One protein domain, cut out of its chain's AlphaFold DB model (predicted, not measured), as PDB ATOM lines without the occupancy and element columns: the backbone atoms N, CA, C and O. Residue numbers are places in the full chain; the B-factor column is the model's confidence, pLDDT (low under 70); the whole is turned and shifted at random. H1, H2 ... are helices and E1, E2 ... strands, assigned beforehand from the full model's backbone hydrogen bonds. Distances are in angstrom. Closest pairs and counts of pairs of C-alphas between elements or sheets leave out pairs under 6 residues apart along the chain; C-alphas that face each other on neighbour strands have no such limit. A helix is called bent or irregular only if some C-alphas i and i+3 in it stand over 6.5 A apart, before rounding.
ATOM      1  N   LEU A 198      34.389  31.816 -32.142       91.56
ATOM      2  CA  LEU A 198      35.303  30.696 -32.360       91.56
ATOM      3  C   LEU A 198      34.533  29.531 -32.985       91.56
ATOM      4  O   LEU A 198      33.545  29.057 -32.421       91.56
ATOM      5  N   LEU A 199      35.022  29.057 -34.124       94.81
ATOM      6  CA  LEU A 199      34.510  27.882 -34.815       94.81
ATOM      7  C   LEU A 199      35.583  26.800 -34.776       94.81
ATOM      8  O   LEU A 199      36.695  27.018 -35.262       94.81
ATOM      9  N   LYS A 200      35.244  25.642 -34.211       94.56
ATOM     10  CA  LYS A 200      36.032  24.420 -34.353       94.56
ATOM     11  C   LYS A 200      35.260  23.458 -35.247       94.56
ATOM     12  O   LYS A 200      34.123  23.125 -34.921       94.56
ATOM     13  N   LEU A 201      35.844  23.032 -36.360       94.88
ATOM     14  CA  LEU A 201      35.167  22.193 -37.341       94.88
ATOM     15  C   LEU A 201      35.992  20.961 -37.682       94.88
ATOM     16  O   LEU A 201      37.217  21.002 -37.645       94.88
ATOM     17  N   ASP A 202      35.296  19.891 -38.042       94.38
ATOM     18  CA  ASP A 202      35.887  18.614 -38.424       94.38
ATOM     19  C   ASP A 202      35.118  18.020 -39.601       94.38
ATOM     20  O   ASP A 202      33.881  17.964 -39.583       94.38
ATOM     21  N   LEU A 203      35.847  17.618 -40.640       93.38
ATOM     22  CA  LEU A 203      35.256  16.961 -41.801       93.38
ATOM     23  C   LEU A 203      34.870  15.516 -41.475       93.38
ATOM     24  O   LEU A 203      35.695  14.660 -41.146       93.38
ATOM     25  N   ASP A 204      33.595  15.203 -41.670       93.94
ATOM     26  CA  ASP A 204      33.046  13.916 -41.298       93.94
ATOM     27  C   ASP A 204      33.510  12.798 -42.236       93.94
ATOM     28  O   ASP A 204      33.600  12.939 -43.454       93.94
ATOM     29  N   ASN A 205      33.726  11.613 -41.665       91.62
ATOM     30  CA  ASN A 205      33.944  10.361 -42.401       91.62
ATOM     31  C   ASN A 205      35.229  10.311 -43.249       91.62
ATOM     32  O   ASN A 205      35.379   9.381 -44.046       91.62
ATOM     33  N   LEU A 206      36.187  11.221 -43.045       88.00
ATOM     34  CA  LEU A 206      37.456  11.204 -43.779       88.00
ATOM     35  C   LEU A 206      38.237   9.903 -43.593       88.00
ATOM     36  O   LEU A 206      38.727   9.341 -44.568       88.00
ATOM     37  N   GLY A 207      38.294   9.352 -42.377       83.56
ATOM     38  CA  GLY A 207      38.939   8.054 -42.144       83.56
ATOM     39  C   GLY A 207      38.320   6.920 -42.974       83.56
ATOM     40  O   GLY A 207      39.041   6.094 -43.534       83.56
ATOM     41  N   LEU A 208      36.988   6.912 -43.116       85.81
ATOM     42  CA  LEU A 208      36.281   5.953 -43.969       85.81
ATOM     43  C   LEU A 208      36.592   6.207 -45.448       85.81
ATOM     44  O   LEU A 208      36.889   5.260 -46.167       85.81
ATOM     45  N   PHE A 209      36.573   7.464 -45.888       88.38
ATOM     46  CA  PHE A 209      36.923   7.852 -47.253       88.38
ATOM     47  C   PHE A 209      38.351   7.431 -47.624       88.38
ATOM     48  O   PHE A 209      38.548   6.703 -48.594       88.38
ATOM     49  N   PHE A 210      39.351   7.765 -46.809       84.38
ATOM     50  CA  PHE A 210      40.731   7.370 -47.090       84.38
ATOM     51  C   PHE A 210      40.942   5.848 -47.043       84.38
ATOM     52  O   PHE A 210      41.826   5.327 -47.727       84.38
ATOM     53  N   SER A 211      40.105   5.118 -46.294       79.75
ATOM     54  CA  SER A 211      40.127   3.651 -46.271       79.75
ATOM     55  C   SER A 211      39.611   2.998 -47.559       79.75
ATOM     56  O   SER A 211      39.959   1.847 -47.817       79.75
ATOM     57  N   THR A 212      38.826   3.705 -48.390       82.00
ATOM     58  CA  THR A 212      38.333   3.142 -49.662       82.00
ATOM     59  C   THR A 212      39.408   3.072 -50.736       82.00
ATOM     60  O   THR A 212      39.288   2.278 -51.667       82.00
ATOM     61  N   PHE A 213      40.465   3.877 -50.617       81.69
ATOM     62  CA  PHE A 213      41.557   3.857 -51.578       81.69
ATOM     63  C   PHE A 213      42.432   2.626 -51.381       81.69
ATOM     64  O   PHE A 213      43.005   2.404 -50.305       81.69
ATOM     65  N   GLY A 214      42.559   1.853 -52.457       77.56
ATOM     66  CA  GLY A 214      43.405   0.669 -52.509       77.56
ATOM     67  C   GLY A 214      44.876   0.982 -52.753       77.56
ATOM     68  O   GLY A 214      45.698   0.096 -52.533       77.56
ATOM     69  N   THR A 215      45.214   2.198 -53.193       86.88
ATOM     70  CA  THR A 215      46.574   2.576 -53.593       86.88
ATOM     71  C   THR A 215      47.047   3.886 -52.968       86.88
ATOM     72  O   THR A 215      46.261   4.675 -52.445       86.88
ATOM     73  N   VAL A 216      48.364   4.083 -52.958       87.38
ATOM     74  CA  VAL A 216      49.027   5.232 -52.326       87.38
ATOM     75  C   VAL A 216      48.855   6.508 -53.142       87.38
ATOM     76  O   VAL A 216      48.545   7.545 -52.572       87.38
ATOM     77  N   ASP A 217      49.007   6.415 -54.459       86.81
ATOM     78  CA  ASP A 217      48.861   7.508 -55.422       86.81
ATOM     79  C   ASP A 217      47.456   8.128 -55.386       86.81
ATOM     80  O   ASP A 217      47.310   9.349 -55.328       86.81
ATOM     81  N   GLN A 218      46.410   7.303 -55.290       87.94
ATOM     82  CA  GLN A 218      45.038   7.795 -55.120       87.94
ATOM     83  C   GLN A 218      44.841   8.516 -53.777       87.94
ATOM     84  O   GLN A 218      44.194   9.564 -53.725       87.94
ATOM     85  N   ARG A 219      45.416   7.984 -52.685       87.81
ATOM     86  CA  ARG A 219      45.350   8.618 -51.354       87.81
ATOM     87  C   ARG A 219      46.054   9.967 -51.339       87.81
ATOM     88  O   ARG A 219      45.525  10.907 -50.753       87.81
ATOM     89  N   GLU A 220      47.224  10.055 -51.964       85.75
ATOM     90  CA  GLU A 220      47.984  11.299 -52.078       85.75
ATOM     91  C   GLU A 220      47.196  12.349 -52.868       85.75
ATOM     92  O   GLU A 220      46.986  13.456 -52.370       85.75
ATOM     93  N   ALA A 221      46.692  11.991 -54.054       88.19
ATOM     94  CA  ALA A 221      45.910  12.897 -54.889       88.19
ATOM     95  C   ALA A 221      44.656  13.415 -54.162       88.19
ATOM     96  O   ALA A 221      44.370  14.614 -54.199       88.19
ATOM     97  N   ALA A 222      43.939  12.533 -53.457       89.50
ATOM     98  CA  ALA A 222      42.780  12.905 -52.651       89.50
ATOM     99  C   ALA A 222      43.153  13.807 -51.463       89.50
ATOM    100  O   ALA A 222      42.455  14.782 -51.200       89.50
ATOM    101  N   GLY A 223      44.261  13.527 -50.769       87.62
ATOM    102  CA  GLY A 223      44.757  14.367 -49.674       87.62
ATOM    103  C   GLY A 223      45.104  15.782 -50.140       87.62
ATOM    104  O   GLY A 223      44.638  16.756 -49.555       87.62
ATOM    105  N   GLN A 224      45.835  15.903 -51.250       87.19
ATOM    106  CA  GLN A 224      46.177  17.203 -51.837       87.19
ATOM    107  C   GLN A 224      44.939  17.966 -52.326       87.19
ATOM    108  O   GLN A 224      44.868  19.185 -52.180       87.19
ATOM    109  N   ALA A 225      43.967  17.269 -52.922       91.38
ATOM    110  CA  ALA A 225      42.704  17.870 -53.339       91.38
ATOM    111  C   ALA A 225      41.886  18.379 -52.148       91.38
ATOM    112  O   ALA A 225      41.324  19.470 -52.212       91.38
ATOM    113  N   LEU A 226      41.864  17.629 -51.044       91.00
ATOM    114  CA  LEU A 226      41.204  18.048 -49.813       91.00
ATOM    115  C   LEU A 226      41.859  19.302 -49.219       91.00
ATOM    116  O   LEU A 226      41.153  20.260 -48.908       91.00
ATOM    117  N   ASP A 227      43.192  19.336 -49.130       88.06
ATOM    118  CA  ASP A 227      43.924  20.511 -48.640       88.06
ATOM    119  C   ASP A 227      43.640  21.754 -49.508       88.06
ATOM    120  O   ASP A 227      43.408  22.845 -48.976       88.06
ATOM    121  N   ARG A 228      43.586  21.599 -50.841       90.19
ATOM    122  CA  ARG A 228      43.192  22.683 -51.759       90.19
ATOM    123  C   ARG A 228      41.756  23.142 -51.533       90.19
ATOM    124  O   ARG A 228      41.525  24.348 -51.496       90.19
ATOM    125  N   ALA A 229      40.816  22.213 -51.372       92.69
ATOM    126  CA  ALA A 229      39.410  22.537 -51.158       92.69
ATOM    127  C   ALA A 229      39.200  23.308 -49.847       92.69
ATOM    128  O   ALA A 229      38.509  24.327 -49.827       92.69
ATOM    129  N   ILE A 230      39.858  22.871 -48.768       91.81
ATOM    130  CA  ILE A 230      39.821  23.545 -47.468       91.81
ATOM    131  C   ILE A 230      40.419  24.943 -47.564       91.81
ATOM    132  O   ILE A 230      39.792  25.913 -47.135       91.81
ATOM    133  N   LEU A 231      41.615  25.061 -48.145       89.56
ATOM    134  CA  LEU A 231      42.271  26.353 -48.302       89.56
ATOM    135  C   LEU A 231      41.411  27.297 -49.144       89.56
ATOM    136  O   LEU A 231      41.200  28.432 -48.734       89.56
ATOM    137  N   GLY A 232      40.887  26.815 -50.274       91.94
ATOM    138  CA  GLY A 232      40.013  27.576 -51.161       91.94
ATOM    139  C   GLY A 232      38.749  28.068 -50.461       91.94
ATOM    140  O   GLY A 232      38.364  29.217 -50.654       91.94
ATOM    141  N   ALA A 233      38.141  27.246 -49.605       93.19
ATOM    142  CA  ALA A 233      36.952  27.645 -48.863       93.19
ATOM    143  C   ALA A 233      37.245  28.675 -47.767       93.19
ATOM    144  O   ALA A 233      36.525  29.663 -47.627       93.19
ATOM    145  N   VAL A 234      38.324  28.475 -47.005       91.50
ATOM    146  CA  VAL A 234      38.720  29.398 -45.934       91.50
ATOM    147  C   VAL A 234      39.158  30.750 -46.499       91.50
ATOM    148  O   VAL A 234      38.849  31.776 -45.902       91.50
ATOM    149  N   THR A 235      39.853  30.786 -47.642       89.38
ATOM    150  CA  THR A 235      40.283  32.051 -48.265       89.38
ATOM    151  C   THR A 235      39.168  32.770 -49.015       89.38
ATOM    152  O   THR A 235      39.278  33.977 -49.217       89.38
ATOM    153  N   HIS A 236      38.108  32.066 -49.424       91.19
ATOM    154  CA  HIS A 236      36.952  32.676 -50.083       91.19
ATOM    155  C   HIS A 236      36.152  33.592 -49.145       91.19
ATOM    156  O   HIS A 236      35.533  34.552 -49.597       91.19
ATOM    157  N   LEU A 237      36.168  33.311 -47.841       89.31
ATOM    158  CA  LEU A 237      35.423  34.065 -46.839       89.31
ATOM    159  C   LEU A 237      36.359  35.019 -46.087       89.31
ATOM    160  O   LEU A 237      37.023  34.632 -45.129       89.31
ATOM    161  N   GLU A 238      36.373  36.294 -46.490       85.81
ATOM    162  CA  GLU A 238      37.220  37.346 -45.889       85.81
ATOM    163  C   GLU A 238      36.954  37.574 -44.388       85.81
ATOM    164  O   GLU A 238      37.792  38.104 -43.659       85.81
ATOM    165  N   GLU A 239      35.783  37.150 -43.918       85.50
ATOM    166  CA  GLU A 239      35.325  37.239 -42.531       85.50
ATOM    167  C   GLU A 239      35.989  36.205 -41.611       85.50
ATOM    168  O   GLU A 239      35.843  36.284 -40.393       85.50
ATOM    169  N   LEU A 240      36.704  35.224 -42.165       90.25
ATOM    170  CA  LEU A 240      37.367  34.184 -41.390       90.25
ATOM    171  C   LEU A 240      38.815  34.554 -41.084       90.25
ATOM    172  O   LEU A 240      39.610  34.898 -41.955       90.25
ATOM    173  N   TYR A 241      39.198  34.379 -39.823       89.06
ATOM    174  CA  TYR A 241      40.592  34.439 -39.403       89.06
ATOM    175  C   TYR A 241      41.067  33.038 -38.996       89.06
ATOM    176  O   TYR A 241      40.733  32.569 -37.904       89.06
ATOM    177  N   PRO A 242      41.857  32.342 -39.832       88.81
ATOM    178  CA  PRO A 242      42.308  30.995 -39.515       88.81
ATOM    179  C   PRO A 242      43.385  31.009 -38.427       88.81
ATOM    180  O   PRO A 242      44.470  31.576 -38.604       88.81
ATOM    181  N   LEU A 243      43.098  30.335 -37.312       86.06
ATOM    182  CA  LEU A 243      44.091  29.981 -36.297       86.06
ATOM    183  C   LEU A 243      44.814  28.691 -36.689       86.06
ATOM    184  O   LEU A 243      46.040  28.610 -36.604       86.06
ATOM    185  N   PHE A 244      44.050  27.710 -37.163       82.69
ATOM    186  CA  PHE A 244      44.522  26.440 -37.697       82.69
ATOM    187  C   PHE A 244      43.595  26.003 -38.834       82.69
ATOM    188  O   PHE A 244      42.378  26.114 -38.715       82.69
ATOM    189  N   ALA A 245      44.172  25.551 -39.944       78.38
ATOM    190  CA  ALA A 245      43.425  24.984 -41.058       78.38
ATOM    191  C   ALA A 245      44.322  23.977 -41.776       78.38
ATOM    192  O   ALA A 245      45.207  24.371 -42.538       78.38
ATOM    193  N   GLY A 246      44.153  22.690 -41.486       70.12
ATOM    194  CA  GLY A 246      44.948  21.655 -42.134       70.12
ATOM    195  C   GLY A 246      44.478  20.252 -41.789       70.12
ATOM    196  O   GLY A 246      44.178  19.967 -40.632       70.12
ATOM    197  N   GLY A 247      44.459  19.373 -42.793       71.75
ATOM    198  CA  GLY A 247      43.925  18.026 -42.637       71.75
ATOM    199  C   GLY A 247      42.412  18.047 -42.428       71.75
ATOM    200  O   GLY A 247      41.678  18.561 -43.262       71.75
ATOM    201  N   ASP A 248      41.952  17.454 -41.333       74.69
ATOM    202  CA  ASP A 248      40.541  17.298 -40.982       74.69
ATOM    203  C   ASP A 248      40.022  18.329 -39.968       74.69
ATOM    204  O   ASP A 248      38.817  18.565 -39.950       74.69
ATOM    205  N   ASP A 249      40.900  18.964 -39.182       80.69
ATOM    206  CA  ASP A 249      40.544  19.900 -38.102       80.69
ATOM    207  C   ASP A 249      40.728  21.367 -38.547       80.69
ATOM    208  O   ASP A 249      41.737  21.770 -39.142       80.69
ATOM    209  N   LEU A 250      39.731  22.195 -38.253       90.25
ATOM    210  CA  LEU A 250      39.696  23.618 -38.566       90.25
ATOM    211  C   LEU A 250      39.413  24.401 -37.291       90.25
ATOM    212  O   LEU A 250      38.437  24.143 -36.595       90.25
ATOM    213  N   LEU A 251      40.221  25.424 -37.024       90.94
ATOM    214  CA  LEU A 251      39.980  26.368 -35.943       90.94
ATOM    215  C   LEU A 251      40.047  27.798 -36.465       90.94
ATOM    216  O   LEU A 251      41.110  28.297 -36.851       90.94
ATOM    217  N   LEU A 252      38.903  28.468 -36.442       92.75
ATOM    218  CA  LEU A 252      38.692  29.738 -37.120       92.75
ATOM    219  C   LEU A 252      38.076  30.751 -36.155       92.75
ATOM    220  O   LEU A 252      37.239  30.396 -35.325       92.75
ATOM    221  N   LEU A 253      38.472  32.016 -36.280       91.75
ATOM    222  CA  LEU A 253      37.739  33.127 -35.680       91.75
ATOM    223  C   LEU A 253      36.835  33.784 -36.713       91.75
ATOM    224  O   LEU A 253      37.143  33.778 -37.905       91.75
ATOM    225  N   CYS A 254      35.749  34.375 -36.236       91.75
ATOM    226  CA  CYS A 254      34.756  35.056 -37.057       91.75
ATOM    227  C   CYS A 254      34.134  36.243 -36.294       91.75
ATOM    228  O   CYS A 254      34.332  36.361 -35.075       91.75
ATOM    229  N   PRO A 255      33.371  37.116 -36.977       88.69
ATOM    230  CA  PRO A 255      32.547  38.116 -36.313       88.69
ATOM    231  C   PRO A 255      31.525  37.429 -35.394       88.69
ATOM    232  O   PRO A 255      30.833  36.509 -35.846       88.69
ATOM    233  N   PRO A 256      31.418  37.834 -34.119       85.44
ATOM    234  CA  PRO A 256      30.583  37.135 -33.147       85.44
ATOM    235  C   PRO A 256      29.099  37.133 -33.528       85.44
ATOM    236  O   PRO A 256      28.417  36.116 -33.409       85.44
ATOM    237  N   GLU A 257      28.610  38.250 -34.061       82.31
ATOM    238  CA  GLU A 257      27.223  38.435 -34.477       82.31
ATOM    239  C   GLU A 257      26.836  37.605 -35.711       82.31
ATOM    240  O   GLU A 257      25.654  37.355 -35.923       82.31
ATOM    241  N   ARG A 258      27.825  37.118 -36.474       87.88
ATOM    242  CA  ARG A 258      27.627  36.339 -37.709       87.88
ATOM    243  C   ARG A 258      28.152  34.913 -37.623       87.88
ATOM    244  O   ARG A 258      28.168  34.211 -38.630       87.88
ATOM    245  N   ALA A 259      28.577  34.458 -36.443       91.12
ATOM    246  CA  ALA A 259      29.269  33.179 -36.281       91.12
ATOM    247  C   ALA A 259      28.503  31.992 -36.899       91.12
ATOM    248  O   ALA A 259      29.098  31.146 -37.564       91.12
ATOM    249  N   LEU A 260      27.176  31.957 -36.736       92.38
ATOM    250  CA  LEU A 260      26.322  30.908 -37.300       92.38
ATOM    251  C   LEU A 260      26.224  30.978 -38.828       92.38
ATOM    252  O   LEU A 260      26.432  29.968 -39.502       92.38
ATOM    253  N   SER A 261      25.944  32.159 -39.379       91.69
ATOM    254  CA  SER A 261      25.817  32.357 -40.827       91.69
ATOM    255  C   SER A 261      27.145  32.130 -41.543       91.69
ATOM    256  O   SER A 261      27.173  31.510 -42.602       91.69
ATOM    257  N   VAL A 262      28.254  32.572 -40.945       94.19
ATOM    258  CA  VAL A 262      29.613  32.340 -41.450       94.19
ATOM    259  C   VAL A 262      29.951  30.849 -41.433       94.19
ATOM    260  O   VAL A 262      30.477  30.339 -42.420       94.19
ATOM    261  N   ALA A 263      29.607  30.119 -40.367       95.75
ATOM    262  CA  ALA A 263      29.806  28.669 -40.323       95.75
ATOM    263  C   ALA A 263      28.988  27.941 -41.409       95.75
ATOM    264  O   ALA A 263      29.514  27.065 -42.095       95.75
ATOM    265  N   ALA A 264      27.725  28.331 -41.610       95.50
ATOM    266  CA  ALA A 264      26.878  27.769 -42.664       95.50
ATOM    267  C   ALA A 264      27.406  28.097 -44.074       95.50
ATOM    268  O   ALA A 264      27.427  27.228 -44.950       95.50
ATOM    269  N   ALA A 265      27.886  29.326 -44.288       95.50
ATOM    270  CA  ALA A 265      28.523  29.741 -45.534       95.50
ATOM    271  C   ALA A 265      29.800  28.937 -45.810       95.50
ATOM    272  O   ALA A 265      29.981  28.454 -46.927       95.50
ATOM    273  N   LEU A 266      30.635  28.717 -44.790       96.12
ATOM    274  CA  LEU A 266      31.839  27.896 -44.899       96.12
ATOM    275  C   LEU A 266      31.508  26.450 -45.277       96.12
ATOM    276  O   LEU A 266      32.170  25.890 -46.145       96.12
ATOM    277  N   ARG A 267      30.467  25.850 -44.686       96.56
ATOM    278  CA  ARG A 267      30.032  24.494 -45.056       96.56
ATOM    279  C   ARG A 267      29.635  24.399 -46.529       96.56
ATOM    280  O   ARG A 267      30.035  23.453 -47.200       96.56
ATOM    281  N   ARG A 268      28.862  25.366 -47.038       96.25
ATOM    282  CA  ARG A 268      28.473  25.416 -48.461       96.25
ATOM    283  C   ARG A 268      29.668  25.607 -49.379       96.25
ATOM    284  O   ARG A 268      29.756  24.966 -50.418       96.25
ATOM    285  N   GLU A 269      30.576  26.494 -49.002       96.69
ATOM    286  CA  GLU A 269      31.753  26.761 -49.811       96.69
ATOM    287  C   GLU A 269      32.697  25.548 -49.834       96.69
ATOM    288  O   GLU A 269      33.183  25.182 -50.899       96.69
ATOM    289  N   LEU A 270      32.885  24.854 -48.705       95.75
ATOM    290  CA  LEU A 270      33.605  23.576 -48.660       95.75
ATOM    291  C   LEU A 270      32.963  22.529 -49.573       95.75
ATOM    292  O   LEU A 270      33.672  21.890 -50.346       95.75
ATOM    293  N   GLU A 271      31.638  22.375 -49.523       96.44
ATOM    294  CA  GLU A 271      30.910  21.467 -50.418       96.44
ATOM    295  C   GLU A 271      31.183  21.804 -51.889       96.44
ATOM    296  O   GLU A 271      31.599  20.936 -52.653       96.44
ATOM    297  N   ARG A 272      31.062  23.083 -52.264       96.88
ATOM    298  CA  ARG A 272      31.321  23.565 -53.625       96.88
ATOM    299  C   ARG A 272      32.754  23.277 -54.086       96.88
ATOM    300  O   ARG A 272      32.974  22.899 -55.236       96.88
ATOM    301  N   GLN A 273      33.740  23.468 -53.212       96.19
ATOM    302  CA  GLN A 273      35.144  23.177 -53.514       96.19
ATOM    303  C   GLN A 273      35.374  21.665 -53.692       96.19
ATOM    304  O   GLN A 273      36.050  21.250 -54.632       96.19
ATOM    305  N   ILE A 274      34.751  20.832 -52.853       95.00
ATOM    306  CA  ILE A 274      34.807  19.363 -52.948       95.00
ATOM    307  C   ILE A 274      34.133  18.854 -54.232       95.00
ATOM    308  O   ILE A 274      34.626  17.922 -54.875       95.00
ATOM    309  N   GLU A 275      33.025  19.465 -54.648       95.25
ATOM    310  CA  GLU A 275      32.368  19.168 -55.926       95.25
ATOM    311  C   GLU A 275      33.259  19.492 -57.133       95.25
ATOM    312  O   GLU A 275      33.210  18.785 -58.142       95.25
ATOM    313  N   GLY A 276      34.108  20.518 -57.022       94.00
ATOM    314  CA  GLY A 276      35.060  20.915 -58.061       94.00
ATOM    315  C   GLY A 276      36.275  19.991 -58.210       94.00
ATOM    316  O   GLY A 276      36.912  19.981 -59.262       94.00
ATOM    317  N   GLU A 277      36.594  19.186 -57.195       93.56
ATOM    318  CA  GLU A 277      37.777  18.323 -57.183       93.56
ATOM    319  C   GLU A 277      37.422  16.893 -57.624       93.56
ATOM    320  O   GLU A 277      36.665  16.173 -56.966       93.56
ATOM    321  N   ALA A 278      37.985  16.446 -58.752       92.19
ATOM    322  CA  ALA A 278      37.732  15.105 -59.293       92.19
ATOM    323  C   ALA A 278      38.234  13.991 -58.355       92.19
ATOM    324  O   ALA A 278      37.562  12.979 -58.168       92.19
ATOM    325  N   ALA A 279      39.374  14.205 -57.689       90.75
ATOM    326  CA  ALA A 279      39.945  13.246 -56.741       90.75
ATOM    327  C   ALA A 279      39.074  13.025 -55.484       90.75
ATOM    328  O   ALA A 279      39.305  12.078 -54.732       90.75
ATOM    329  N   LEU A 280      38.063  13.875 -55.258       92.56
ATOM    330  CA  LEU A 280      37.136  13.790 -54.129       92.56
ATOM    331  C   LEU A 280      35.748  13.261 -54.522       92.56
ATOM    332  O   LEU A 280      34.849  13.237 -53.684       92.56
ATOM    333  N   GLU A 281      35.550  12.787 -55.757       92.81
ATOM    334  CA  GLU A 281      34.247  12.302 -56.238       92.81
ATOM    335  C   GLU A 281      33.628  11.234 -55.321       92.81
ATOM    336  O   GLU A 281      32.452  11.316 -54.963       92.81
ATOM    337  N   ALA A 282      34.435  10.279 -54.850       90.19
ATOM    338  CA  ALA A 282      33.982   9.229 -53.935       90.19
ATOM    339  C   ALA A 282      33.644   9.737 -52.515       90.19
ATOM    340  O   ALA A 282      32.951   9.038 -51.760       90.19
ATOM    341  N   TYR A 283      34.117  10.935 -52.149       92.50
ATOM    342  CA  TYR A 283      33.818  11.575 -50.870       92.50
ATOM    343  C   TYR A 283      32.494  12.337 -50.888       92.50
ATOM    344  O   TYR A 283      31.786  12.296 -49.890       92.50
ATOM    345  N   ARG A 284      32.112  12.950 -52.017       93.69
ATOM    346  CA  ARG A 284      30.883  13.762 -52.171       93.69
ATOM    347  C   ARG A 284      29.628  13.167 -51.506       93.69
ATOM    348  O   ARG A 284      29.037  13.853 -50.681       93.69
ATOM    349  N   PRO A 285      29.234  11.896 -51.743       92.38
ATOM    350  CA  PRO A 285      28.029  11.330 -51.120       92.38
ATOM    351  C   PRO A 285      28.157  11.067 -49.606       92.38
ATOM    352  O   PRO A 285      27.200  10.625 -48.977       92.38
ATOM    353  N   ARG A 286      29.348  11.252 -49.031       91.06
ATOM    354  CA  ARG A 286      29.678  11.047 -47.611       91.06
ATOM    355  C   ARG A 286      30.120  12.333 -46.920       91.06
ATOM    356  O   ARG A 286      30.448  12.270 -45.730       91.06
ATOM    357  N   PHE A 287      30.186  13.434 -47.668       94.19
ATOM    358  CA  PHE A 287      30.585  14.727 -47.155       94.19
ATOM    359  C   PHE A 287      29.657  15.123 -46.009       94.19
ATOM    360  O   PHE A 287      28.439  14.969 -46.085       94.19
ATOM    361  N   GLY A 288      30.270  15.614 -44.947       95.19
ATOM    362  CA  GLY A 288      29.597  16.210 -43.815       95.19
ATOM    363  C   GLY A 288      30.593  17.088 -43.085       95.19
ATOM    364  O   GLY A 288      31.805  16.850 -43.144       95.19
ATOM    365  N   LEU A 289      30.086  18.121 -42.432       96.56
ATOM    366  CA  LEU A 289      30.890  18.985 -41.588       96.56
ATOM    367  C   LEU A 289      30.266  19.033 -40.200       96.56
ATOM    368  O   LEU A 289      29.114  19.433 -40.041       96.56
ATOM    369  N   SER A 290      31.032  18.661 -39.184       97.50
ATOM    370  CA  SER A 290      30.637  18.858 -37.794       97.50
ATOM    371  C   SER A 290      31.287  20.136 -37.272       97.50
ATOM    372  O   SER A 290      32.462  20.386 -37.534       97.50
ATOM    373  N   CYS A 291      30.537  20.965 -36.545       97.12
ATOM    374  CA  CYS A 291      31.027  22.253 -36.051       97.12
ATOM    375  C   CYS A 291      30.646  22.482 -34.588       97.12
ATOM    376  O   CYS A 291      29.470  22.481 -34.239       97.12
ATOM    377  N   GLY A 292      31.632  22.773 -33.746       96.06
ATOM    378  CA  GLY A 292      31.441  23.392 -32.443       96.06
ATOM    379  C   GLY A 292      31.559  24.908 -32.556       96.06
ATOM    380  O   GLY A 292      32.604  25.428 -32.946       96.06
ATOM    381  N   CYS A 293      30.487  25.624 -32.222       94.00
ATOM    382  CA  CYS A 293      30.428  27.079 -32.315       94.00
ATOM    383  C   CYS A 293      30.372  27.714 -30.923       94.00
ATOM    384  O   CYS A 293      29.490  27.412 -30.115       94.00
ATOM    385  N   LEU A 294      31.297  28.640 -30.669       90.88
ATOM    386  CA  LEU A 294      31.221  29.597 -29.573       90.88
ATOM    387  C   LEU A 294      31.080  30.995 -30.182       90.88
ATOM    388  O   LEU A 294      32.084  31.575 -30.590       90.88
ATOM    389  N   PRO A 295      29.869  31.567 -30.240       84.19
ATOM    390  CA  PRO A 295      29.636  32.850 -30.904       84.19
ATOM    391  C   PRO A 295      30.419  34.012 -30.318       84.19
ATOM    392  O   PRO A 295      30.634  35.006 -30.990       84.19
ATOM    393  N   SER A 296      30.859  33.904 -29.069       81.88
ATOM    394  CA  SER A 296      31.773  34.869 -28.490       81.88
ATOM    395  C   SER A 296      32.678  34.220 -27.462       81.88
ATOM    396  O   SER A 296      32.242  33.380 -26.665       81.88
ATOM    397  N   PHE A 297      33.929  34.663 -27.437       76.75
ATOM    398  CA  PHE A 297      34.849  34.391 -26.349       76.75
ATOM    399  C   PHE A 297      35.557  35.672 -25.884       76.75
ATOM    400  O   PHE A 297      35.775  36.609 -26.651       76.75
ATOM    401  N   ASP A 298      35.917  35.710 -24.599       75.38
ATOM    402  CA  ASP A 298      36.696  36.787 -23.993       75.38
ATOM    403  C   ASP A 298      38.189  36.432 -24.075       75.38
ATOM    404  O   ASP A 298      38.639  35.547 -23.343       75.38
ATOM    405  N   PRO A 299      38.992  37.104 -24.916       69.69
ATOM    406  CA  PRO A 299      40.408  36.777 -25.079       69.69
ATOM    407  C   PRO A 299      41.239  36.951 -23.796       69.69
ATOM    408  O   PRO A 299      42.383  36.506 -23.756       69.69
ATOM    409  N   ARG A 300      40.686  37.562 -22.738       72.69
ATOM    410  CA  ARG A 300      41.338  37.681 -21.424       72.69
ATOM    411  C   ARG A 300      41.316  36.381 -20.620       72.69
ATOM    412  O   ARG A 300      42.122  36.237 -19.703       72.69
ATOM    413  N   LEU A 301      40.406  35.450 -20.918       75.50
ATOM    414  CA  LEU A 301      40.404  34.132 -20.280       75.50
ATOM    415  C   LEU A 301      41.342  33.169 -21.029       75.50
ATOM    416  O   LEU A 301      41.580  33.357 -22.224       75.50
ATOM    417  N   PRO A 302      41.872  32.122 -20.369       76.44
ATOM    418  CA  PRO A 302      42.798  31.181 -20.999       76.44
ATOM    419  C   PRO A 302      42.220  30.515 -22.258       76.44
ATOM    420  O   PRO A 302      41.110  29.987 -22.220       76.44
ATOM    421  N   ALA A 303      42.993  30.458 -23.350       77.31
ATOM    422  CA  ALA A 303      42.566  29.858 -24.625       77.31
ATOM    423  C   ALA A 303      42.013  28.436 -24.461       77.31
ATOM    424  O   ALA A 303      40.987  28.092 -25.042       77.31
ATOM    425  N   LEU A 304      42.691  27.628 -23.633       78.06
ATOM    426  CA  LEU A 304      42.325  26.239 -23.349       78.06
ATOM    427  C   LEU A 304      40.873  26.094 -22.898       78.06
ATOM    428  O   LEU A 304      40.217  25.144 -23.298       78.06
ATOM    429  N   TYR A 305      40.362  27.047 -22.118       80.81
ATOM    430  CA  TYR A 305      38.983  27.016 -21.641       80.81
ATOM    431  C   TYR A 305      37.971  27.077 -22.791       80.81
ATOM    432  O   TYR A 305      36.997  26.325 -22.814       80.81
ATOM    433  N   TYR A 306      38.194  27.959 -23.767       82.94
ATOM    434  CA  TYR A 306      37.303  28.078 -24.922       82.94
ATOM    435  C   TYR A 306      37.474  26.942 -25.911       82.94
ATOM    436  O   TYR A 306      36.508  26.544 -26.548       82.94
ATOM    437  N   LEU A 307      38.676  26.395 -26.024       82.56
ATOM    438  CA  LEU A 307      38.924  25.262 -26.904       82.56
ATOM    439  C   LEU A 307      38.270  24.003 -26.380       82.56
ATOM    440  O   LEU A 307      37.600  23.343 -27.152       82.56
ATOM    441  N   ASP A 308      38.392  23.725 -25.085       85.38
ATOM    442  CA  ASP A 308      37.699  22.608 -24.443       85.38
ATOM    443  C   ASP A 308      36.179  22.722 -24.630       85.38
ATOM    444  O   ASP A 308      35.503  21.761 -24.986       85.38
ATOM    445  N   ARG A 309      35.633  23.940 -24.521       88.94
ATOM    446  CA  ARG A 309      34.215  24.187 -24.806       88.94
ATOM    447  C   ARG A 309      33.847  24.016 -26.276       88.94
ATOM    448  O   ARG A 309      32.807  23.428 -26.555       88.94
ATOM    449  N   ALA A 310      34.650  24.534 -27.204       91.19
ATOM    450  CA  ALA A 310      34.408  24.390 -28.638       91.19
ATOM    451  C   ALA A 310      34.534  22.922 -29.076       91.19
ATOM    452  O   ALA A 310      33.706  22.448 -29.845       91.19
ATOM    453  N   GLU A 311      35.505  22.192 -28.525       91.50
ATOM    454  CA  GLU A 311      35.675  20.744 -28.664       91.50
ATOM    455  C   GLU A 311      34.453  20.005 -28.118       91.50
ATOM    456  O   GLU A 311      33.863  19.196 -28.823       91.50
ATOM    457  N   GLY A 312      33.982  20.343 -26.914       93.25
ATOM    458  CA  GLY A 312      32.775  19.750 -26.341       93.25
ATOM    459  C   GLY A 312      31.525  19.973 -27.200       93.25
ATOM    460  O   GLY A 312      30.703  19.066 -27.335       93.25
ATOM    461  N   GLN A 313      31.379  21.147 -27.828       94.31
ATOM    462  CA  GLN A 313      30.312  21.371 -28.811       94.31
ATOM    463  C   GLN A 313      30.541  20.537 -30.084       94.31
ATOM    464  O   GLN A 313      29.612  19.894 -30.562       94.31
ATOM    465  N   LEU A 314      31.759  20.489 -30.625       96.06
ATOM    466  CA  LEU A 314      32.068  19.681 -31.808       96.06
ATOM    467  C   LEU A 314      31.753  18.194 -31.581       96.06
ATOM    468  O   LEU A 314      31.101  17.561 -32.411       96.06
ATOM    469  N   GLU A 315      32.157  17.649 -30.440       95.56
ATOM    470  CA  GLU A 315      31.870  16.267 -30.063       95.56
ATOM    471  C   GLU A 315      30.367  16.034 -29.875       95.56
ATOM    472  O   GLU A 315      29.850  14.996 -30.288       95.56
ATOM    473  N   LEU A 316      29.623  17.021 -29.362       94.81
ATOM    474  CA  LEU A 316      28.159  16.971 -29.332       94.81
ATOM    475  C   LEU A 316      27.561  16.894 -30.749       94.81
ATOM    476  O   LEU A 316      26.658  16.089 -30.986       94.81
ATOM    477  N   ALA A 317      28.064  17.690 -31.699       95.56
ATOM    478  CA  ALA A 317      27.637  17.638 -33.100       95.56
ATOM    479  C   ALA A 317      27.899  16.253 -33.718       95.56
ATOM    480  O   ALA A 317      26.995  15.649 -34.307       95.56
ATOM    481  N   LYS A 318      29.102  15.705 -33.510       95.06
ATOM    482  CA  LYS A 318      29.477  14.369 -33.989       95.06
ATOM    483  C   LYS A 318      28.602  13.278 -33.368       95.06
ATOM    484  O   LYS A 318      28.075  12.428 -34.089       95.06
ATOM    485  N   ALA A 319      28.392  13.325 -32.053       94.75
ATOM    486  CA  ALA A 319      27.610  12.337 -31.311       94.75
ATOM    487  C   ALA A 319      26.127  12.321 -31.707       94.75
ATOM    488  O   ALA A 319      25.503  11.260 -31.702       94.75
ATOM    489  N   GLN A 320      25.556  13.469 -32.083       92.12
ATOM    490  CA  GLN A 320      24.145  13.554 -32.470       92.12
ATOM    491  C   GLN A 320      23.875  13.235 -33.944       92.12
ATOM    492  O   GLN A 320      22.737  13.360 -34.388       92.12
ATOM    493  N   GLY A 321      24.876  12.764 -34.690       90.62
ATOM    494  CA  GLY A 321      24.687  12.245 -36.044       90.62
ATOM    495  C   GLY A 321      25.450  12.991 -37.128       90.62
ATOM    496  O   GLY A 321      25.116  12.788 -38.292       90.62
ATOM    497  N   LYS A 322      26.461  13.796 -36.762       95.06
ATOM    498  CA  LYS A 322      27.364  14.489 -37.697       95.06
ATOM    499  C   LYS A 322      26.640  15.476 -38.624       95.06
ATOM    500  O   LYS A 322      25.435  15.691 -38.463       95.06
ATOM    501  N   ASP A 323      27.388  16.105 -39.529       96.69
ATOM    502  CA  ASP A 323      26.931  17.106 -40.500       96.69
ATOM    503  C   ASP A 323      25.997  18.168 -39.901       96.69
ATOM    504  O   ASP A 323      24.855  18.367 -40.325       96.69
ATOM    505  N   ARG A 324      26.460  18.795 -38.819       96.56
ATOM    506  CA  ARG A 324      25.663  19.736 -38.033       96.56
ATOM    507  C   ARG A 324      26.524  20.676 -37.213       96.56
ATOM    508  O   ARG A 324      27.697  20.414 -36.945       96.56
ATOM    509  N   LEU A 325      25.886  21.733 -36.732       96.50
ATOM    510  CA  LEU A 325      26.492  22.700 -35.833       96.50
ATOM    511  C   LEU A 325      25.954  22.509 -34.415       96.50
ATOM    512  O   LEU A 325      24.759  22.314 -34.215       96.50
ATOM    513  N   ALA A 326      26.827  22.591 -33.422       93.88
ATOM    514  CA  ALA A 326      26.474  22.593 -32.014       93.88
ATOM    515  C   ALA A 326      26.842  23.920 -31.356       93.88
ATOM    516  O   ALA A 326      27.920  24.475 -31.585       93.88
ATOM    517  N   MET A 327      25.934  24.417 -30.526       90.06
ATOM    518  CA  MET A 327      26.084  25.661 -29.786       90.06
ATOM    519  C   MET A 327      25.198  25.625 -28.543       90.06
ATOM    520  O   MET A 327      24.058  25.161 -28.595       90.06
ATOM    521  N   GLY A 328      25.705  26.121 -27.412       82.88
ATOM    522  CA  GLY A 328      24.919  26.203 -26.178       82.88
ATOM    523  C   GLY A 328      24.397  24.846 -25.680       82.88
ATOM    524  O   GLY A 328      23.340  24.792 -25.059       82.88
ATOM    525  N   GLY A 329      25.097  23.743 -25.985       85.06
ATOM    526  CA  GLY A 329      24.701  22.390 -25.569       85.06
ATOM    527  C   GLY A 329      23.550  21.791 -26.385       85.06
ATOM    528  O   GLY A 329      22.870  20.867 -25.928       85.06
ATOM    529  N   ARG A 330      23.296  22.326 -27.580       87.69
ATOM    530  CA  ARG A 330      22.243  21.884 -28.499       87.69
ATOM    531  C   ARG A 330      22.815  21.781 -29.904       87.69
ATOM    532  O   ARG A 330      23.780  22.472 -30.222       87.69
ATOM    533  N   THR A 331      22.234  20.916 -30.731       91.62
ATOM    534  CA  THR A 331      22.639  20.777 -32.133       91.62
ATOM    535  C   THR A 331      21.572  21.325 -33.066       91.62
ATOM    536  O   THR A 331      20.380  21.262 -32.772       91.62
ATOM    537  N   LEU A 332      22.026  21.895 -34.173       92.62
ATOM    538  CA  LEU A 332      21.235  22.517 -35.221       92.62
ATOM    539  C   LEU A 332      21.656  21.902 -36.550       92.62
ATOM    540  O   LEU A 332      22.852  21.755 -36.820       92.62
ATOM    541  N   SER A 333      20.687  21.586 -37.407       94.06
ATOM    542  CA  SER A 333      20.990  21.349 -38.817       94.06
ATOM    543  C   SER A 333      21.583  22.614 -39.442       94.06
ATOM    544  O   SER A 333      21.372  23.724 -38.950       94.06
ATOM    545  N   TRP A 334      22.296  22.477 -40.558       95.44
ATOM    546  CA  TRP A 334      22.861  23.634 -41.255       95.44
ATOM    547  C   TRP A 334      21.804  24.658 -41.693       95.44
ATOM    548  O   TRP A 334      22.057  25.859 -41.624       95.44
ATOM    549  N   VAL A 335      20.602  24.196 -42.054       92.81
ATOM    550  CA  VAL A 335      19.456  25.063 -42.377       92.81
ATOM    551  C   VAL A 335      19.011  25.854 -41.147       92.81
ATOM    552  O   VAL A 335      18.886  27.072 -41.211       92.81
ATOM    553  N   GLN A 336      18.854  25.182 -40.003       91.88
ATOM    554  CA  GLN A 336      18.472  25.829 -38.744       91.88
ATOM    555  C   GLN A 336      19.538  26.820 -38.261       91.88
ATOM    556  O   GLN A 336      19.204  27.889 -37.756       91.88
ATOM    557  N   ALA A 337      20.819  26.479 -38.412       92.88
ATOM    558  CA  ALA A 337      21.927  27.365 -38.068       92.88
ATOM    559  C   ALA A 337      21.903  28.646 -38.915       92.88
ATOM    560  O   ALA A 337      22.080  29.734 -38.372       92.88
ATOM    561  N   GLU A 338      21.632  28.538 -40.216       93.25
ATOM    562  CA  GLU A 338      21.506  29.695 -41.103       93.25
ATOM    563  C   GLU A 338      20.256  30.537 -40.809       93.25
ATOM    564  O   GLU A 338      20.329  31.764 -40.796       93.25
ATOM    565  N   GLU A 339      19.113  29.902 -40.545       92.06
ATOM    566  CA  GLU A 339      17.884  30.601 -40.153       92.06
ATOM    567  C   GLU A 339      18.059  31.373 -38.847       92.06
ATOM    568  O   GLU A 339      17.692  32.546 -38.775       92.06
ATOM    569  N   LEU A 340      18.658  30.734 -37.838       90.31
ATOM    570  CA  LEU A 340      18.974  31.377 -36.570       90.31
ATOM    571  C   LEU A 340      19.992  32.503 -36.767       90.31
ATOM    572  O   LEU A 340      19.769  33.600 -36.269       90.31
ATOM    573  N   GLY A 341      21.072  32.261 -37.514       90.69
ATOM    574  CA  GLY A 341      22.086  33.273 -37.815       90.69
ATOM    575  C   GLY A 341      21.483  34.523 -38.449       90.69
ATOM    576  O   GLY A 341      21.652  35.619 -37.920       90.69
ATOM    577  N   ARG A 342      20.673  34.352 -39.500       91.06
ATOM    578  CA  ARG A 342      19.965  35.454 -40.164       91.06
ATOM    579  C   ARG A 342      19.062  36.219 -39.200       91.06
ATOM    580  O   ARG A 342      19.100  37.445 -39.168       91.06
ATOM    581  N   LEU A 343      18.272  35.506 -38.397       90.88
ATOM    582  CA  LEU A 343      17.355  36.134 -37.449       90.88
ATOM    583  C   LEU A 343      18.102  36.964 -36.391       90.88
ATOM    584  O   LEU A 343      17.646  38.054 -36.042       90.88
ATOM    585  N   LEU A 344      19.241  36.466 -35.894       87.75
ATOM    586  CA  LEU A 344      20.079  37.188 -34.935       87.75
ATOM    587  C   LEU A 344      20.735  38.423 -35.570       87.75
ATOM    588  O   LEU A 344      20.749  39.482 -34.945       87.75
ATOM    589  N   GLU A 345      21.223  38.318 -36.806       88.25
ATOM    590  CA  GLU A 345      21.810  39.440 -37.551       88.25
ATOM    591  C   GLU A 345      20.784  40.549 -37.815       88.25
ATOM    592  O   GLU A 345      21.026  41.722 -37.534       88.25
ATOM    593  N   GLU A 346      19.588  40.189 -38.279       89.44
ATOM    594  CA  GLU A 346      18.517  41.149 -38.556       89.44
ATOM    595  C   GLU A 346      17.989  41.855 -37.298       89.44
ATOM    596  O   GLU A 346      17.350  42.906 -37.403       89.44
ATOM    597  N   ASN A 347      18.231  41.282 -36.117       87.94
ATOM    598  CA  ASN A 347      17.815  41.816 -34.822       87.94
ATOM    599  C   ASN A 347      18.992  42.323 -33.974       87.94
ATOM    600  O   ASN A 347      18.804  42.658 -32.805       87.94
ATOM    601  N   GLU A 348      20.188  42.468 -34.554       83.12
ATOM    602  CA  GLU A 348      21.385  42.904 -33.827       83.12
ATOM    603  C   GLU A 348      21.181  44.256 -33.114       83.12
ATOM    604  O   GLU A 348      21.649  44.476 -31.992       83.12
ATOM    605  N   TYR A 349      20.411  45.156 -33.733       83.00
ATOM    606  CA  TYR A 349      20.055  46.451 -33.154       83.00
ATOM    607  C   TYR A 349      19.328  46.321 -31.802       83.00
ATOM    608  O   TYR A 349      19.575  47.132 -30.906       83.00
ATOM    609  N   LEU A 350      18.478  45.297 -31.630       81.50
ATOM    610  CA  LEU A 350      17.776  45.029 -30.370       81.50
ATOM    611  C   LEU A 350      18.769  44.625 -29.288       81.50
ATOM    612  O   LEU A 350      18.724  45.160 -28.185       81.50
ATOM    613  N   PHE A 351      19.703  43.731 -29.604       80.50
ATOM    614  CA  PHE A 351      20.686  43.245 -28.636       80.50
ATOM    615  C   PHE A 351      21.617  44.360 -28.167       80.50
ATOM    616  O   PHE A 351      21.904  44.464 -26.972       80.50
ATOM    617  N   ARG A 352      22.009  45.262 -29.076       78.00
ATOM    618  CA  ARG A 352      22.750  46.479 -28.720       78.00
ATOM    619  C   ARG A 352      21.922  47.399 -27.820       78.00
ATOM    620  O   ARG A 352      22.440  47.885 -26.817       78.00
ATOM    621  N   HIS A 353      20.641  47.613 -28.132       78.50
ATOM    622  CA  HIS A 353      19.750  48.457 -27.327       78.50
ATOM    623  C   HIS A 353      19.511  47.894 -25.918       78.50
ATOM    624  O   HIS A 353      19.552  48.628 -24.933       78.50
ATOM    625  N   LEU A 354      19.345  46.576 -25.809       72.50
ATOM    626  CA  LEU A 354      19.177  45.849 -24.549       72.50
ATOM    627  C   LEU A 354      20.496  45.656 -23.783       72.50
ATOM    628  O   LEU A 354      20.512  45.001 -22.743       72.50
ATOM    629  N   SER A 355      21.607  46.220 -24.276       73.06
ATOM    630  CA  SER A 355      22.944  46.080 -23.686       73.06
ATOM    631  C   SER A 355      23.362  44.616 -23.479       73.06
ATOM    632  O   SER A 355      24.050  44.279 -22.510       73.06
ATOM    633  N   ARG A 356      22.944  43.721 -24.385       72.62
ATOM    634  CA  ARG A 356      23.338  42.313 -24.348       72.62
ATOM    635  C   ARG A 356      24.825  42.205 -24.662       72.62
ATOM    636  O   ARG A 356      25.296  42.634 -25.710       72.62
ATOM    637  N   SER A 357      25.573  41.638 -23.721       66.69
ATOM    638  CA  SER A 357      26.987  41.317 -23.920       66.69
ATOM    639  C   SER A 357      27.152  40.146 -24.885       66.69
ATOM    640  O   SER A 357      26.247  39.326 -25.041       66.69
ATOM    641  N   ALA A 358      28.347  40.007 -25.454       59.66
ATOM    642  CA  ALA A 358      28.665  38.939 -26.392       59.66
ATOM    643  C   ALA A 358      28.470  37.519 -25.795       59.66
ATOM    644  O   ALA A 358      28.146  36.575 -26.511       59.66
ATOM    645  N   HIS A 359      28.521  37.380 -24.463       63.38
ATOM    646  CA  HIS A 359      28.159  36.147 -23.752       63.38
ATOM    647  C   HIS A 359      26.718  35.674 -24.007       63.38
ATOM    648  O   HIS A 359      26.465  34.473 -23.956       63.38
ATOM    649  N   HIS A 360      25.784  36.581 -24.309       71.00
ATOM    650  CA  HIS A 360      24.396  36.217 -24.600       71.00
ATOM    651  C   HIS A 360      24.255  35.477 -25.934       71.00
ATOM    652  O   HIS A 360      23.357  34.653 -26.063       71.00
ATOM    653  N   TYR A 361      25.175  35.675 -26.888       66.31
ATOM    654  CA  TYR A 361      25.175  34.909 -28.137       66.31
ATOM    655  C   TYR A 361      25.434  33.416 -27.907       66.31
ATOM    656  O   TYR A 361      24.953  32.590 -28.674       66.31
ATOM    657  N   GLY A 362      26.098  33.039 -26.808       70.19
ATOM    658  CA  GLY A 362      26.243  31.638 -26.398       70.19
ATOM    659  C   GLY A 362      24.971  30.997 -25.823       70.19
ATOM    660  O   GLY A 362      24.961  29.788 -25.595       70.19
ATOM    661  N   ALA A 363      23.915  31.781 -25.587       78.81
ATOM    662  CA  ALA A 363      22.633  31.349 -25.036       78.81
ATOM    663  C   ALA A 363      21.494  31.745 -25.997       78.81
ATOM    664  O   ALA A 363      20.743  32.687 -25.720       78.81
ATOM    665  N   PRO A 364      21.349  31.047 -27.139       79.38
ATOM    666  CA  PRO A 364      20.417  31.434 -28.200       79.38
ATOM    667  C   PRO A 364      18.968  31.540 -27.713       79.38
ATOM    668  O   PRO A 364      18.212  32.351 -28.231       79.38
ATOM    669  N   GLN A 365      18.584  30.791 -26.674       84.38
ATOM    670  CA  GLN A 365      17.246  30.856 -26.085       84.38
ATOM    671  C   GLN A 365      16.939  32.236 -25.494       84.38
ATOM    672  O   GLN A 365      15.815  32.714 -25.626       84.38
ATOM    673  N   LEU A 366      17.929  32.887 -24.873       82.88
ATOM    674  CA  LEU A 366      17.764  34.227 -24.307       82.88
ATOM    675  C   LEU A 366      17.593  35.270 -25.413       82.88
ATOM    676  O   LEU A 366      16.718  36.122 -25.314       82.88
ATOM    677  N   LEU A 367      18.381  35.167 -26.486       83.62
ATOM    678  CA  LEU A 367      18.276  36.081 -27.626       83.62
ATOM    679  C   LEU A 367      16.958  35.903 -28.388       83.62
ATOM    680  O   LEU A 367      16.333  36.881 -28.787       83.62
ATOM    681  N   LEU A 368      16.506  34.661 -28.552       87.75
ATOM    682  CA  LEU A 368      15.200  34.370 -29.134       87.75
ATOM    683  C   LEU A 368      14.071  34.923 -28.257       87.75
ATOM    684  O   LEU A 368      13.136  35.514 -28.790       87.75
ATOM    685  N   GLN A 369      14.171  34.798 -26.931       88.69
ATOM    686  CA  GLN A 369      13.201  35.385 -26.008       88.69
ATOM    687  C   GLN A 369      13.168  36.918 -26.113       88.69
ATOM    688  O   GLN A 369      12.088  37.495 -26.213       88.69
ATOM    689  N   ASP A 370      14.326  37.574 -26.207       87.94
ATOM    690  CA  ASP A 370      14.393  39.023 -26.426       87.94
ATOM    691  C   ASP A 370      13.707  39.446 -27.735       87.94
ATOM    692  O   ASP A 370      13.001  40.453 -27.770       87.94
ATOM    693  N   ILE A 371      13.873  38.673 -28.816       89.88
ATOM    694  CA  ILE A 371      13.180  38.930 -30.089       89.88
ATOM    695  C   ILE A 371      11.664  38.797 -29.910       89.88
ATOM    696  O   ILE A 371      10.915  39.631 -30.421       89.88
ATOM    697  N   LEU A 372      11.194  37.783 -29.176       91.25
ATOM    698  CA  LEU A 372       9.766  37.600 -28.899       91.25
ATOM    699  C   LEU A 372       9.161  38.783 -28.146       91.25
ATOM    700  O   LEU A 372       8.051  39.208 -28.478       91.25
ATOM    701  N   ASP A 373       9.895  39.304 -27.168       90.19
ATOM    702  CA  ASP A 373       9.411  40.338 -26.259       90.19
ATOM    703  C   ASP A 373       9.537  41.747 -26.853       90.19
ATOM    704  O   ASP A 373       8.716  42.621 -26.558       90.19
ATOM    705  N   HIS A 374      10.533  41.977 -27.717       90.31
ATOM    706  CA  HIS A 374      10.915  43.325 -28.146       90.31
ATOM    707  C   HIS A 374      10.874  43.573 -29.657       90.31
ATOM    708  O   HIS A 374      10.848  44.738 -30.059       90.31
ATOM    709  N   SER A 375      10.835  42.542 -30.511       89.62
ATOM    710  CA  SER A 375      10.747  42.782 -31.957       89.62
ATOM    711  C   SER A 375       9.379  43.348 -32.337       89.62
ATOM    712  O   SER A 375       8.322  42.820 -31.974       89.62
ATOM    713  N   GLY A 376       9.406  44.435 -33.111       86.94
ATOM    714  CA  GLY A 376       8.216  45.045 -33.703       86.94
ATOM    715  C   GLY A 376       7.691  44.302 -34.936       86.94
ATOM    716  O   GLY A 376       6.624  44.652 -35.434       86.94
ATOM    717  N   ARG A 377       8.419  43.294 -35.440       91.06
ATOM    718  CA  ARG A 377       8.052  42.517 -36.632       91.06
ATOM    719  C   ARG A 377       7.398  41.196 -36.233       91.06
ATOM    720  O   ARG A 377       8.003  40.364 -35.562       91.06
ATOM    721  N   ASP A 378       6.166  40.972 -36.689       90.69
ATOM    722  CA  ASP A 378       5.437  39.724 -36.418       90.69
ATOM    723  C   ASP A 378       6.118  38.487 -37.012       90.69
ATOM    724  O   ASP A 378       6.090  37.424 -36.391       90.69
ATOM    725  N   SER A 379       6.767  38.636 -38.172       92.00
ATOM    726  CA  SER A 379       7.556  37.582 -38.820       92.00
ATOM    727  C   SER A 379       8.682  37.077 -37.923       92.00
ATOM    728  O   SER A 379       8.802  35.874 -37.712       92.00
ATOM    729  N   ASP A 380       9.454  37.992 -37.337       91.81
ATOM    730  CA  ASP A 380      10.591  37.663 -36.476       91.81
ATOM    731  C   ASP A 380      10.117  36.940 -35.224       91.81
ATOM    732  O   ASP A 380      10.713  35.953 -34.804       91.81
ATOM    733  N   ARG A 381       9.007  37.407 -34.638       91.38
ATOM    734  CA  ARG A 381       8.415  36.764 -33.464       91.38
ATOM    735  C   ARG A 381       7.896  35.371 -33.794       91.38
ATOM    736  O   ARG A 381       8.055  34.465 -32.985       91.38
ATOM    737  N   ALA A 382       7.271  35.180 -34.952       91.31
ATOM    738  CA  ALA A 382       6.827  33.859 -35.388       91.31
ATOM    739  C   ALA A 382       8.022  32.906 -35.554       91.31
ATOM    740  O   ALA A 382       8.043  31.846 -34.930       91.31
ATOM    741  N   GLN A 383       9.051  33.338 -36.285       90.69
ATOM    742  CA  GLN A 383      10.261  32.551 -36.512       90.69
ATOM    743  C   GLN A 383      11.015  32.258 -35.206       90.69
ATOM    744  O   GLN A 383      11.471  31.137 -34.982       90.69
ATOM    745  N   ALA A 384      11.091  33.229 -34.292       89.50
ATOM    746  CA  ALA A 384      11.710  33.036 -32.989       89.50
ATOM    747  C   ALA A 384      10.970  31.989 -32.144       89.50
ATOM    748  O   ALA A 384      11.625  31.212 -31.453       89.50
ATOM    749  N   ARG A 385       9.628  31.908 -32.212       91.56
ATOM    750  CA  ARG A 385       8.860  30.856 -31.510       91.56
ATOM    751  C   ARG A 385       9.186  29.472 -32.052       91.56
ATOM    752  O   ARG A 385       9.361  28.547 -31.262       91.56
ATOM    753  N   GLU A 386       9.261  29.338 -33.373       89.81
ATOM    754  CA  GLU A 386       9.596  28.073 -34.032       89.81
ATOM    755  C   GLU A 386      11.004  27.612 -33.653       89.81
ATOM    756  O   GLU A 386      11.180  26.481 -33.201       89.81
ATOM    757  N   LEU A 387      11.993  28.508 -33.736       87.31
ATOM    758  CA  LEU A 387      13.370  28.199 -33.356       87.31
ATOM    759  C   LEU A 387      13.500  27.915 -31.857       87.31
ATOM    760  O   LEU A 387      14.183  26.970 -31.478       87.31
ATOM    761  N   LEU A 388      12.817  28.666 -30.987       86.56
ATOM    762  CA  LEU A 388      12.863  28.450 -29.538       86.56
ATOM    763  C   LEU A 388      12.294  27.078 -29.144       86.56
ATOM    764  O   LEU A 388      12.808  26.442 -28.222       86.56
ATOM    765  N   ALA A 389      11.282  26.586 -29.866       84.62
ATOM    766  CA  ALA A 389      10.736  25.247 -29.654       84.62
ATOM    767  C   ALA A 389      11.784  24.140 -29.877       84.62
ATOM    768  O   ALA A 389      11.728  23.116 -29.195       84.62
ATOM    769  N   LEU A 390      12.774  24.365 -30.751       75.19
ATOM    770  CA  LEU A 390      13.889  23.434 -30.979       75.19
ATOM    771  C   LEU A 390      14.827  23.327 -29.771       75.19
ATOM    772  O   LEU A 390      15.465  22.297 -29.572       75.19
ATOM    773  N   PHE A 391      14.917  24.379 -28.954       72.81
ATOM    774  CA  PHE A 391      15.814  24.400 -27.801       72.81
ATOM    775  C   PHE A 391      15.215  23.740 -26.548       72.81
ATOM    776  O   PHE A 391      15.993  23.309 -25.692       72.81
ATOM    777  N   GLY A 392      13.881  23.590 -26.488       57.66
ATOM    778  CA  GLY A 392      13.135  22.850 -25.462       57.66
ATOM    779  C   GLY A 392      13.227  23.420 -24.036       57.66
ATOM    780  O   GLY A 392      14.252  23.944 -23.610       57.66
TER     781      GLY A 392
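This is residues 198 to 392 of the 399 residues of the protein "CRISPR-associated protein Cas10/Cmr2, subtype III-B" of uncultured Flavonifractor sp (UniProt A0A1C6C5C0). A twisted six-stranded sheet has H2 and H3 along one face and H4 slantwise over the other; a cluster of helices, H5 to H9, makes one end of the long axis, and H1 with the beginning of H2 the other. The printed part has 195 residues, with nine named helices and six named strands in the order E1 H1 H2 E2 E3 H3 E4 H4 E5 E6 H5 H6 H7 H8 H9. The mixed sheet runs E2 E3 E1 E4 E5 E6, and the class is mixed, helices and strands. The whole is compact, with a radius of gyration of the C-alphas of 17.7 A, yet elongated, spanning 59 by 36 by 30 A.

The strands are E2, residues 241 to 246; E3, 249 to 254; E1, 198 to 203, 16.7 A long from C-alpha 198 at (35.303, 30.696, -32.360); E4, 289 to 294; E5, 324 to 327; and E6, 330 to 332. The helices are H1, 206 to 212; H2, 216 to 236, and H3, 256 to 276, each 30.1 A; H4, 303 to 319, 24.0 A; H5, 334 to 346; H6, 348 to 353; H7, 358 to 362; H8, 364 to 374; and H9, 378 to 391, ending with C-alpha 391 at (15.814, 24.400, -27.801). H3 is irregular, C-alphas 257 and 260 being 8.1 A apart.

E1 is antiparallel to E4 (N 200 to O 292, 2.9 A) and to E3 (N 201 to O 250, 2.8 A). E2 and E3 form a hairpin, N 251 to O 244 at 2.8 A, as do E5 and E6, N 332 to O 325 at 2.8 A; E4 and E5 are parallel, N 326 to O 291 at 2.8 A. Three layers, helices on both faces, put H2, H3 and H5 opposite H4, whose height over the sheet is 7.1 A. Split strand-helix-strand units, with another strand between their two, are E1, H1 H2, E2 and E3, H3, E4, both right-handed; E4, H4, E5 is an unsplit, left-handed one. H2 and H3 touch at C-alphas 229 and 273, 4.9 A; H3 and H5 at 260 and 341, 4.9 A. H5, H8 and H9 form a bundle, helices grouped together; H8 and H9, a helical hairpin, touch at C-alphas 372 and 381, 4.8 A. H6 touches H8, C-alphas 350 and 374 at 7.4 A; H7 only grazes the sheet; H1 is not on it. Every O i to N i+4 pair is within hydrogen-bond range in H1, H2, H4, H5, H6 and H8, against 15 of 17 in H3, 8 of 10 in H9 and 0 of 1 in H7, where 2 of 2 O i to N i+3 pairs are.

The C-alphas of Thr 215 and Gly 376, the two farthest apart, are 60.6 A apart. The printed part has no cut; H3 to E4 is the long link. Residues 299 to 304 stand free, and pLDDT is under 70 at residues 299, 357 to 359, 361 and 392.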